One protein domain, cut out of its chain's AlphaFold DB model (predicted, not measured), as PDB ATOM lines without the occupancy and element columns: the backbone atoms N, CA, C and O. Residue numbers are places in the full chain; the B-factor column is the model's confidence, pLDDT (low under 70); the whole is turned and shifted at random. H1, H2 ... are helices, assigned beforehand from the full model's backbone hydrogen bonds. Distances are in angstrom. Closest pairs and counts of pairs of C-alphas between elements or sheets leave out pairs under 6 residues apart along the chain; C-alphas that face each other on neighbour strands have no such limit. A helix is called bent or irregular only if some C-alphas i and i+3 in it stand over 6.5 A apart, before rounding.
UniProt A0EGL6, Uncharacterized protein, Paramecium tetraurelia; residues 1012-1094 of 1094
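This is residues 1012 to 1094 of the 1094 residues of an uncharacterized protein of Paramecium tetraurelia (UniProt A0EGL6). Two pairs of antiparallel helices, H4 with H1 and H2 with H3, make the two arms of a bent, open arch; the chain goes out along H1 and H2 and comes back along H3 and H4. The arms make a corner at the tight links H1 to H2 and H3 to H4, and a tail without a named element, residues 1079 to 1094, lies at the far end of the H1 and H4 arm. The printed part has 83 residues with four named helices, in the order H1, H2, H3, H4, and no named strand; its class is all helix. The whole is loose, with a radius of gyration of the C-alphas of 16.1 A, and elongated, with spans of 47 by 30 by 22 A.

The longest helix, H4, residues 1062 to 1078, touches H1, residues 1014 to 1025, with the closest C-alphas, those of Thr 1021 and Ile 1068, 6.9 A apart. H1 and H4 run opposite ways at a shallow tilt of 31 degrees. H1 is close to but not clearly touching H2, residues 1029 to 1043: their closest C-alphas, those of Met 1025 and Ile 1031, are 7.1 A apart. The lines of H1 and H2 are about perpendicular, at 76 degrees. H2 and H3, residues 1050 to 1059, form a helical hairpin; they touch, run opposite ways at a shallow tilt of 24 degrees, and have the C-alphas of Val 1034 and Ile 1056 closest, at 6.2 A. H1 and H3 are apart, as are H2 and H4, and H3 and H4. In H1 and H4 every O i to N i+4 pair is within hydrogen-bond range; in H2 it is 9 of 11 and in H3 5 of 6.

H4 is 24.4 A from first to last C-alpha, ending at C-alpha 1078, (-21.582, 0.007, -7.224). H2 measures 21.5 A and is neither bent nor irregular, but only just: C-alphas 1030 and 1033 are 6.0 A apart. H1 measures 16.2 A and begins at C-alpha 1014, (-12.320, -5.393, -12.057). H3 measures 14.7 A and begins at C-alpha 1050, (1.699, -25.230, -2.065).

The two C-alphas farthest apart, those of Asp 1044 and Leu 1093, are 50.3 A apart. The printed part has no cut and ends at residue 1094, the chain's last. The links H1 to H2 and H3 to H4 are tight, the link H2 to H3 is short, and no link is long. The C-alphas of residues 1079 to 1094 lie 18 to 25 A from the mean of the C-alphas. The mean pLDDT of the printed part is 82.7; residue 1045 and residues 1091 to 1094 are under 70.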
ATOM      1  N   GLU A1012     -15.123  -4.380 -16.708       85.12
ATOM      2  CA  GLU A1012     -14.043  -3.473 -17.141       85.12
ATOM      3  C   GLU A1012     -13.254  -2.829 -15.980       85.12
ATOM      4  O   GLU A1012     -12.056  -2.584 -16.085       85.12
ATOM      5  N   TRP A1013     -13.909  -2.587 -14.841       87.56
ATOM      6  CA  TRP A1013     -13.279  -2.014 -13.642       87.56
ATOM      7  C   TRP A1013     -12.726  -3.051 -12.661       87.56
ATOM      8  O   TRP A1013     -12.202  -2.673 -11.617       87.56
ATOM      9  N   PHE A1014     -12.817  -4.350 -12.956       89.69
ATOM     10  CA  PHE A1014     -12.320  -5.393 -12.057       89.69
ATOM     11  C   PHE A1014     -10.797  -5.324 -11.879       89.69
ATOM     12  O   PHE A1014     -10.287  -5.495 -10.771       89.69
ATOM     13  N   SER A1015     -10.061  -5.016 -12.954       85.50
ATOM     14  CA  SER A1015      -8.607  -4.823 -12.889       85.50
ATOM     15  C   SER A1015      -8.229  -3.616 -12.025       85.50
ATOM     16  O   SER A1015      -7.318  -3.712 -11.203       85.50
ATOM     17  N   GLU A1016      -8.946  -2.501 -12.177       85.75
ATOM     18  CA  GLU A1016      -8.728  -1.290 -11.376       85.75
ATOM     19  C   GLU A1016      -9.040  -1.547  -9.900       85.75
ATOM     20  O   GLU A1016      -8.221  -1.260  -9.034       85.75
ATOM     21  N   PHE A1017     -10.173  -2.196  -9.610       90.31
ATOM     22  CA  PHE A1017     -10.530  -2.640  -8.264       90.31
ATOM     23  C   PHE A1017      -9.406  -3.475  -7.634       90.31
ATOM     24  O   PHE A1017      -8.928  -3.147  -6.550       90.31
ATOM     25  N   ARG A1018      -8.908  -4.500  -8.341       89.56
ATOM     26  CA  ARG A1018      -7.774  -5.314  -7.874       89.56
ATOM     27  C   ARG A1018      -6.533  -4.472  -7.593       89.56
ATOM     28  O   ARG A1018      -5.826  -4.747  -6.623       89.56
ATOM     29  N   HIS A1019      -6.237  -3.494  -8.446       86.31
ATOM     30  CA  HIS A1019      -5.073  -2.631  -8.284       86.31
ATOM     31  C   HIS A1019      -5.199  -1.717  -7.061       86.31
ATOM     32  O   HIS A1019      -4.251  -1.637  -6.274       86.31
ATOM     33  N   ILE A1020      -6.363  -1.095  -6.864       86.38
ATOM     34  CA  ILE A1020      -6.668  -0.265  -5.692       86.38
ATOM     35  C   ILE A1020      -6.571  -1.110  -4.426       86.38
ATOM     36  O   ILE A1020      -5.792  -0.769  -3.540       86.38
ATOM     37  N   THR A1021      -7.249  -2.262  -4.380       87.25
ATOM     38  CA  THR A1021      -7.184  -3.171  -3.231       87.25
ATOM     39  C   THR A1021      -5.746  -3.594  -2.950       87.25
ATOM     40  O   THR A1021      -5.295  -3.493  -1.817       87.25
ATOM     41  N   LYS A1022      -4.969  -3.996  -3.966       84.94
ATOM     42  CA  LYS A1022      -3.550  -4.338  -3.782       84.94
ATOM     43  C   LYS A1022      -2.750  -3.161  -3.215       84.94
ATOM     44  O   LYS A1022      -1.939  -3.365  -2.322       84.94
ATOM     45  N   SER A1023      -2.974  -1.950  -3.712       85.00
ATOM     46  CA  SER A1023      -2.258  -0.746  -3.274       85.00
ATOM     47  C   SER A1023      -2.620  -0.329  -1.850       85.00
ATOM     48  O   SER A1023      -1.759   0.139  -1.115       85.00
ATOM     49  N   GLU A1024      -3.875  -0.505  -1.444       83.06
ATOM     50  CA  GLU A1024      -4.313  -0.310  -0.059       83.06
ATOM     51  C   GLU A1024      -3.713  -1.367   0.863       83.06
ATOM     52  O   GLU A1024      -3.212  -1.038   1.934       83.06
ATOM     53  N   MET A1025      -3.692  -2.621   0.414       82.12
ATOM     54  CA  MET A1025      -3.099  -3.727   1.155       82.12
ATOM     55  C   MET A1025      -1.592  -3.519   1.368       82.12
ATOM     56  O   MET A1025      -1.107  -3.716   2.477       82.12
ATOM     57  N   LEU A1026      -0.858  -3.033   0.362       82.62
ATOM     58  CA  LEU A1026       0.573  -2.713   0.476       82.62
ATOM     59  C   LEU A1026       0.895  -1.608   1.499       82.62
ATOM     60  O   LEU A1026       2.057  -1.444   1.847       82.62
ATOM     61  N   LYS A1027      -0.094  -0.840   1.973       82.56
ATOM     62  CA  LYS A1027       0.101   0.151   3.048       82.56
ATOM     63  C   LYS A1027      -0.008  -0.461   4.446       82.56
ATOM     64  O   LYS A1027       0.222   0.238   5.426       82.56
ATOM     65  N   ASN A1028      -0.430  -1.718   4.550       80.50
ATOM     66  CA  ASN A1028      -0.587  -2.403   5.822       80.50
ATOM     67  C   ASN A1028       0.757  -3.001   6.258       80.50
ATOM     68  O   ASN A1028       1.279  -3.880   5.577       80.50
ATOM     69  N   GLU A1029       1.266  -2.583   7.418       79.19
ATOM     70  CA  GLU A1029       2.545  -3.043   7.993       79.19
ATOM     71  C   GLU A1029       2.621  -4.577   8.144       79.19
ATOM     72  O   GLU A1029       3.693  -5.177   8.096       79.19
ATOM     73  N   LEU A1030       1.475  -5.255   8.281       73.62
ATOM     74  CA  LEU A1030       1.404  -6.718   8.376       73.62
ATOM     75  C   LEU A1030       1.720  -7.424   7.045       73.62
ATOM     76  O   LEU A1030       2.076  -8.603   7.044       73.62
ATOM     77  N   ILE A1031       1.605  -6.724   5.912       82.94
ATOM     78  CA  ILE A1031       1.961  -7.255   4.590       82.94
ATOM     79  C   ILE A1031       3.465  -7.176   4.331       82.94
ATOM     80  O   ILE A1031       3.974  -7.997   3.568       82.94
ATOM     81  N   ASP A1032       4.199  -6.292   5.004       83.00
ATOM     82  CA  ASP A1032       5.650  -6.190   4.825       83.00
ATOM     83  C   ASP A1032       6.354  -7.508   5.168       83.00
ATOM     84  O   ASP A1032       7.196  -7.972   4.403       83.00
ATOM     85  N   GLN A1033       5.909  -8.210   6.216       83.25
ATOM     86  CA  GLN A1033       6.425  -9.542   6.570       83.25
ATOM     87  C   GLN A1033       6.161 -10.589   5.474       83.25
ATOM     88  O   GLN A1033       7.001 -11.447   5.194       83.25
ATOM     89  N   VAL A1034       4.990 -10.522   4.830       85.31
ATOM     90  CA  VAL A1034       4.647 -11.383   3.688       85.31
ATOM     91  C   VAL A1034       5.557 -11.072   2.501       85.31
ATOM     92  O   VAL A1034       6.028 -11.997   1.836       85.31
ATOM     93  N   LEU A1035       5.820  -9.790   2.236       85.44
ATOM     94  CA  LEU A1035       6.686  -9.344   1.148       85.44
ATOM     95  C   LEU A1035       8.143  -9.732   1.385       85.44
ATOM     96  O   LEU A1035       8.751 -10.272   0.468       85.44
ATOM     97  N   GLU A1036       8.685  -9.513   2.582       86.56
ATOM     98  CA  GLU A1036      10.053  -9.895   2.950       86.56
ATOM     99  C   GLU A1036      10.262 -11.395   2.766       86.56
ATOM    100  O   GLU A1036      11.139 -11.812   2.006       86.56
ATOM    101  N   LYS A1037       9.377 -12.214   3.345       85.75
ATOM    102  CA  LYS A1037       9.455 -13.671   3.213       85.75
ATOM    103  C   LYS A1037       9.305 -14.130   1.758       85.75
ATOM    104  O   LYS A1037       9.995 -15.049   1.320       85.75
ATOM    105  N   SER A1038       8.439 -13.475   0.980       84.75
ATOM    106  CA  SER A1038       8.292 -13.735  -0.462       84.75
ATOM    107  C   SER A1038       9.527 -13.330  -1.265       84.75
ATOM    108  O   SER A1038       9.906 -14.037  -2.197       84.75
ATOM    109  N   GLN A1039      10.179 -12.223  -0.909       83.50
ATOM    110  CA  GLN A1039      11.412 -11.769  -1.547       83.50
ATOM    111  C   GLN A1039      12.584 -12.700  -1.237       83.50
ATOM    112  O   GLN A1039      13.349 -13.009  -2.146       83.50
ATOM    113  N   GLU A1040      12.722 -13.168   0.003       83.88
ATOM    114  CA  GLU A1040      13.729 -14.165   0.384       83.88
ATOM    115  C   GLU A1040      13.544 -15.467  -0.401       83.88
ATOM    116  O   GLU A1040      14.477 -15.936  -1.050       83.88
ATOM    117  N   TYR A1041      12.313 -15.987  -0.444       81.44
ATOM    118  CA  TYR A1041      11.993 -17.205  -1.192       81.44
ATOM    119  C   TYR A1041      12.276 -17.060  -2.697       81.44
ATOM    120  O   TYR A1041      12.820 -17.965  -3.332       81.44
ATOM    121  N   ALA A1042      11.962 -15.890  -3.267       76.62
ATOM    122  CA  ALA A1042      12.236 -15.582  -4.668       76.62
ATOM    123  C   ALA A1042      13.736 -15.377  -4.962       76.62
ATOM    124  O   ALA A1042      14.188 -15.727  -6.054       76.62
ATOM    125  N   ARG A1043      14.524 -14.836  -4.018       78.38
ATOM    126  CA  ARG A1043      15.992 -14.699  -4.145       78.38
ATOM    127  C   ARG A1043      16.684 -16.055  -4.256       78.38
ATOM    128  O   ARG A1043      17.650 -16.166  -5.006       78.38
ATOM    129  N   ASP A1044      16.137 -17.074  -3.602       76.00
ATOM    130  CA  ASP A1044      16.572 -18.471  -3.722       76.00
ATOM    131  C   ASP A1044      16.156 -19.129  -5.055       76.00
ATOM    132  O   ASP A1044      16.409 -20.314  -5.274       76.00
ATOM    133  N   GLY A1045      15.495 -18.386  -5.952       69.19
ATOM    134  CA  GLY A1045      15.038 -18.879  -7.251       69.19
ATOM    135  C   GLY A1045      13.833 -19.820  -7.177       69.19
ATOM    136  O   GLY A1045      13.543 -20.505  -8.158       69.19
ATOM    137  N   ARG A1046      13.135 -19.877  -6.035       74.75
ATOM    138  CA  ARG A1046      11.966 -20.742  -5.829       74.75
ATOM    139  C   ARG A1046      10.670 -20.059  -6.286       74.75
ATOM    140  O   ARG A1046      10.568 -18.833  -6.289       74.75
ATOM    141  N   TYR A1047       9.676 -20.864  -6.669       75.56
ATOM    142  CA  TYR A1047       8.336 -20.410  -7.087       75.56
ATOM    143  C   TYR A1047       7.309 -20.599  -5.985       75.56
ATOM    144  O   TYR A1047       7.558 -21.314  -5.024       75.56
ATOM    145  N   MET A1048       6.131 -20.003  -6.145       77.56
ATOM    146  CA  MET A1048       5.016 -20.208  -5.224       77.56
ATOM    147  C   MET A1048       4.489 -21.654  -5.287       77.56
ATOM    148  O   MET A1048       3.567 -21.958  -6.038       77.56
ATOM    149  N   ASP A1049       5.073 -22.542  -4.482       81.31
ATOM    150  CA  ASP A1049       4.573 -23.900  -4.252       81.31
ATOM    151  C   ASP A1049       3.504 -23.947  -3.143       81.31
ATOM    152  O   ASP A1049       3.287 -22.976  -2.412       81.31
ATOM    153  N   ASP A1050       2.804 -25.079  -3.021       80.38
ATOM    154  CA  ASP A1050       1.699 -25.230  -2.065       80.38
ATOM    155  C   ASP A1050       2.145 -25.110  -0.598       80.38
ATOM    156  O   ASP A1050       1.396 -24.580   0.228       80.38
ATOM    157  N   ASN A1051       3.366 -25.548  -0.264       85.31
ATOM    158  CA  ASN A1051       3.890 -25.452   1.099       85.31
ATOM    159  C   ASN A1051       4.154 -23.990   1.457       85.31
ATOM    160  O   ASN A1051       3.679 -23.501   2.484       85.31
ATOM    161  N   PHE A1052       4.855 -23.275   0.576       84.75
ATOM    162  CA  PHE A1052       5.131 -21.857   0.738       84.75
ATOM    163  C   PHE A1052       3.844 -21.027   0.756       84.75
ATOM    164  O   PHE A1052       3.698 -20.118   1.573       84.75
ATOM    165  N   PHE A1053       2.861 -21.375  -0.078       83.81
ATOM    166  CA  PHE A1053       1.556 -20.721  -0.065       83.81
ATOM    167  C   PHE A1053       0.854 -20.862   1.294       83.81
ATOM    168  O   PHE A1053       0.355 -19.871   1.830       83.81
ATOM    169  N   GLU A1054       0.819 -22.063   1.878       87.38
ATOM    170  CA  GLU A1054       0.221 -22.267   3.205       87.38
ATOM    171  C   GLU A1054       1.019 -21.572   4.321       87.38
ATOM    172  O   GLU A1054       0.433 -21.150   5.319       87.38
ATOM    173  N   GLU A1055       2.331 -21.385   4.164       87.31
ATOM    174  CA  GLU A1055       3.121 -20.551   5.071       87.31
ATOM    175  C   GLU A1055       2.756 -19.066   4.981       87.31
ATOM    176  O   GLU A1055       2.532 -18.439   6.015       87.31
ATOM    177  N   ILE A1056       2.666 -18.507   3.771       87.06
ATOM    178  CA  ILE A1056       2.272 -17.107   3.559       87.06
ATOM    179  C   ILE A1056       0.846 -16.864   4.053       87.06
ATOM    180  O   ILE A1056       0.578 -15.873   4.726       87.06
ATOM    181  N   LYS A1057      -0.070 -17.794   3.794       86.00
ATOM    182  CA  LYS A1057      -1.465 -17.708   4.236       86.00
ATOM    183  C   LYS A1057      -1.612 -17.612   5.756       86.00
ATOM    184  O   LYS A1057      -2.531 -16.949   6.219       86.00
ATOM    185  N   LYS A1058      -0.709 -18.222   6.536       87.38
ATOM    186  CA  LYS A1058      -0.688 -18.088   8.007       87.38
ATOM    187  C   LYS A1058      -0.287 -16.688   8.480       87.38
ATOM    188  O   LYS A1058      -0.616 -16.331   9.606       87.38
ATOM    189  N   LEU A1059       0.418 -15.923   7.646       85.75
ATOM    190  CA  LEU A1059       0.812 -14.540   7.926       85.75
ATOM    191  C   LEU A1059      -0.291 -13.533   7.557       85.75
ATOM    192  O   LEU A1059      -0.251 -12.392   8.005       85.75
ATOM    193  N   ILE A1060      -1.290 -13.941   6.764       85.06
ATOM    194  CA  ILE A1060      -2.427 -13.088   6.405       85.06
ATOM    195  C   ILE A1060      -3.399 -13.033   7.588       85.06
ATOM    196  O   ILE A1060      -4.030 -14.030   7.943       85.06
ATOM    197  N   THR A1061      -3.538 -11.855   8.194       84.75
ATOM    198  CA  THR A1061      -4.452 -11.638   9.319       84.75
ATOM    199  C   THR A1061      -5.911 -11.559   8.875       84.75
ATOM    200  O   THR A1061      -6.233 -11.306   7.712       84.75
ATOM    201  N   ARG A1062      -6.824 -11.763   9.830       86.62
ATOM    202  CA  ARG A1062      -8.268 -11.697   9.589       86.62
ATOM    203  C   ARG A1062      -8.717 -10.322   9.084       86.62
ATOM    204  O   ARG A1062      -9.528 -10.269   8.168       86.62
ATOM    205  N   ASP A1063      -8.135  -9.247   9.607       84.50
ATOM    206  CA  ASP A1063      -8.478  -7.870   9.229       84.50
ATOM    207  C   ASP A1063      -8.198  -7.597   7.740       84.50
ATOM    208  O   ASP A1063      -8.995  -6.963   7.054       84.50
ATOM    209  N   ILE A1064      -7.096  -8.138   7.201       83.25
ATOM    210  CA  ILE A1064      -6.770  -8.051   5.767       83.25
ATOM    211  C   ILE A1064      -7.852  -8.744   4.932       83.25
ATOM    212  O   ILE A1064      -8.293  -8.213   3.912       83.25
ATOM    213  N   VAL A1065      -8.300  -9.924   5.369       87.56
ATOM    214  CA  VAL A1065      -9.348 -10.683   4.677       87.56
ATOM    215  C   VAL A1065     -10.681  -9.933   4.709       87.56
ATOM    216  O   VAL A1065     -11.336  -9.841   3.672       87.56
ATOM    217  N   GLU A1066     -11.069  -9.377   5.860       88.06
ATOM    218  CA  GLU A1066     -12.309  -8.605   6.010       88.06
ATOM    219  C   GLU A1066     -12.292  -7.342   5.131       88.06
ATOM    220  O   GLU A1066     -13.245  -7.115   4.388       88.06
ATOM    221  N   ASN A1067     -11.174  -6.609   5.072       85.88
ATOM    222  CA  ASN A1067     -11.027  -5.446   4.186       85.88
ATOM    223  C   ASN A1067     -11.191  -5.808   2.697       85.88
ATOM    224  O   ASN A1067     -11.888  -5.116   1.952       85.88
ATOM    225  N   ILE A1068     -10.581  -6.913   2.247       88.06
ATOM    226  CA  ILE A1068     -10.733  -7.392   0.862       88.06
ATOM    227  C   ILE A1068     -12.192  -7.793   0.588       88.06
ATOM    228  O   ILE A1068     -12.720  -7.510  -0.493       88.06
ATOM    229  N   GLN A1069     -12.861  -8.436   1.550       89.94
ATOM    230  CA  GLN A1069     -14.271  -8.819   1.431       89.94
ATOM    231  C   GLN A1069     -15.187  -7.595   1.336       89.94
ATOM    232  O   GLN A1069     -16.023  -7.539   0.434       89.94
ATOM    233  N   GLU A1070     -15.015  -6.601   2.207       88.50
ATOM    234  CA  GLU A1070     -15.798  -5.362   2.183       88.50
ATOM    235  C   GLU A1070     -15.597  -4.588   0.877       88.50
ATOM    236  O   GLU A1070     -16.581  -4.203   0.239       88.50
ATOM    237  N   GLY A1071     -14.347  -4.447   0.421       90.31
ATOM    238  CA  GLY A1071     -14.032  -3.826  -0.866       90.31
ATOM    239  C   GLY A1071     -14.680  -4.559  -2.045       90.31
ATOM    240  O   GLY A1071     -15.238  -3.926  -2.942       90.31
ATOM    241  N   THR A1072     -14.687  -5.897  -2.018       91.62
ATOM    242  CA  THR A1072     -15.354  -6.716  -3.046       91.62
ATOM    243  C   THR A1072     -16.872  -6.504  -3.035       91.62
ATOM    244  O   THR A1072     -17.481  -6.338  -4.092       91.62
ATOM    245  N   ILE A1073     -17.498  -6.468  -1.853       91.19
ATOM    246  CA  ILE A1073     -18.941  -6.215  -1.709       91.19
ATOM    247  C   ILE A1073     -19.296  -4.815  -2.221       91.19
ATOM    248  O   ILE A1073     -20.306  -4.656  -2.908       91.19
ATOM    249  N   GLU A1074     -18.479  -3.805  -1.921       89.75
ATOM    250  CA  GLU A1074     -18.698  -2.438  -2.392       89.75
ATOM    251  C   GLU A1074     -18.528  -2.322  -3.914       89.75
ATOM    252  O   GLU A1074     -19.377  -1.722  -4.576       89.75
ATOM    253  N   PHE A1075     -17.516  -2.977  -4.496       91.44
ATOM    254  CA  PHE A1075     -17.355  -3.071  -5.949       91.44
ATOM    255  C   PHE A1075     -18.604  -3.665  -6.620       91.44
ATOM    256  O   PHE A1075     -19.135  -3.091  -7.575       91.44
ATOM    257  N   ILE A1076     -19.118  -4.780  -6.094       91.50
ATOM    258  CA  ILE A1076     -20.333  -5.421  -6.611       91.50
ATOM    259  C   ILE A1076     -21.554  -4.503  -6.436       91.50
ATOM    260  O   ILE A1076     -22.373  -4.391  -7.349       91.50
ATOM    261  N   ARG A1077     -21.677  -3.814  -5.292       88.00
ATOM    262  CA  ARG A1077     -22.775  -2.878  -4.990       88.00
ATOM    263  C   ARG A1077     -22.824  -1.712  -5.976       88.00
ATOM    264  O   ARG A1077     -23.901  -1.358  -6.455       88.00
ATOM    265  N   GLN A1078     -21.674  -1.128  -6.302       85.50
ATOM    266  CA  GLN A1078     -21.582   0.007  -7.224       85.50
ATOM    267  C   GLN A1078     -21.904  -0.377  -8.676       85.50
ATOM    268  O   GLN A1078     -22.399   0.460  -9.438       85.50
ATOM    269  N   ASN A1079     -21.685  -1.647  -9.031       87.25
ATOM    270  CA  ASN A1079     -21.818  -2.182 -10.388       87.25
ATOM    271  C   ASN A1079     -23.007  -3.144 -10.556       87.25
ATOM    272  O   ASN A1079     -23.038  -3.933 -11.495       87.25
ATOM    273  N   GLN A1080     -24.027  -3.056  -9.695       83.44
ATOM    274  CA  GLN A1080     -25.227  -3.910  -9.739       83.44
ATOM    275  C   GLN A1080     -25.987  -3.883 -11.074       83.44
ATOM    276  O   GLN A1080     -26.724  -4.811 -11.377       83.44
ATOM    277  N   ASN A1081     -25.814  -2.848 -11.900       79.12
ATOM    278  CA  ASN A1081     -26.397  -2.809 -13.245       79.12
ATOM    279  C   ASN A1081     -25.790  -3.862 -14.190       79.12
ATOM    280  O   ASN A1081     -26.438  -4.257 -15.151       79.12
ATOM    281  N   HIS A1082     -24.549  -4.284 -13.937       86.50
ATOM    282  CA  HIS A1082     -23.860  -5.337 -14.687       86.50
ATOM    283  C   HIS A1082     -23.617  -6.599 -13.866       86.50
ATOM    284  O   HIS A1082     -23.353  -7.650 -14.432       86.50
ATOM    285  N   LEU A1083     -23.710  -6.501 -12.541       89.06
ATOM    286  CA  LEU A1083     -23.470  -7.599 -11.612       89.06
ATOM    287  C   LEU A1083     -24.719  -7.972 -10.783       89.06
ATOM    288  O   LEU A1083     -24.587  -8.200  -9.577       89.06
ATOM    289  N   PRO A1084     -25.937  -8.026 -11.366       84.69
ATOM    290  CA  PRO A1084     -27.156  -8.221 -10.584       84.69
ATOM    291  C   PRO A1084     -27.314  -9.658 -10.053       84.69
ATOM    292  O   PRO A1084     -28.083  -9.896  -9.125       84.69
ATOM    293  N   MET A1085     -26.554 -10.607 -10.610       87.94
ATOM    294  CA  MET A1085     -26.512 -12.009 -10.186       87.94
ATOM    295  C   MET A1085     -25.811 -12.229  -8.838       87.94
ATOM    296  O   MET A1085     -25.932 -13.305  -8.253       87.94
ATOM    297  N   TYR A1086     -25.074 -11.235  -8.334       88.69
ATOM    298  CA  TYR A1086     -24.367 -11.332  -7.061       88.69
ATOM    299  C   TYR A1086     -25.206 -10.756  -5.922       88.69
ATOM    300  O   TYR A1086     -25.650  -9.607  -5.966       88.69
ATOM    301  N   PHE A1087     -25.354 -11.534  -4.853       85.31
ATOM    302  CA  PHE A1087     -26.025 -11.080  -3.642       85.31
ATOM    303  C   PHE A1087     -25.193 -10.018  -2.911       85.31
ATOM    304  O   PHE A1087     -24.040 -10.255  -2.547       85.31
ATOM    305  N   VAL A1088     -25.806  -8.864  -2.634       83.38
ATOM    306  CA  VAL A1088     -25.210  -7.793  -1.826       83.38
ATOM    307  C   VAL A1088     -25.998  -7.651  -0.523       83.38
ATOM    308  O   VAL A1088     -27.179  -7.292  -0.566       83.38
ATOM    309  N   PRO A1089     -25.370  -7.868   0.647       81.12
ATOM    310  CA  PRO A1089     -26.019  -7.640   1.932       81.12
ATOM    311  C   PRO A1089     -26.520  -6.194   2.062       81.12
ATOM    312  O   PRO A1089     -25.829  -5.245   1.661       81.12
ATOM    313  N   LYS A1090     -27.712  -6.015   2.655       72.94
ATOM    314  CA  LYS A1090     -28.250  -4.684   2.982       72.94
ATOM    315  C   LYS A1090     -27.252  -3.962   3.889       72.94
ATOM    316  O   LYS A1090     -26.806  -4.518   4.891       72.94
ATOM    317  N   GLN A1091     -26.900  -2.733   3.520       64.06
ATOM    318  CA  GLN A1091     -26.027  -1.887   4.324       64.06
ATOM    319  C   GLN A1091     -26.723  -1.677   5.675       64.06
ATOM    320  O   GLN A1091     -27.866  -1.215   5.707       64.06
ATOM    321  N   LYS A1092     -26.088  -2.083   6.783       49.78
ATOM    322  CA  LYS A1092     -26.574  -1.696   8.109       49.78
ATOM    323  C   LYS A1092     -26.486  -0.173   8.152       49.78
ATOM    324  O   LYS A1092     -25.387   0.369   8.101       49.78
ATOM    325  N   LEU A1093     -27.636   0.497   8.134       39.97
ATOM    326  CA  LEU A1093     -27.726   1.916   8.456       39.97
ATOM    327  C   LEU A1093     -27.258   2.040   9.909       39.97
ATOM    328  O   LEU A1093     -27.984   1.625  10.811       39.97
ATOM    329  N   ASN A1094     -26.018   2.488  10.095       33.28
ATOM    330  CA  ASN A1094     -25.516   2.940  11.388       33.28
ATOM    331  C   ASN A1094     -25.944   4.385  11.615       33.28
ATOM    332  O   ASN A1094     -25.852   5.170  10.642       33.28
TER     333      ASN A1094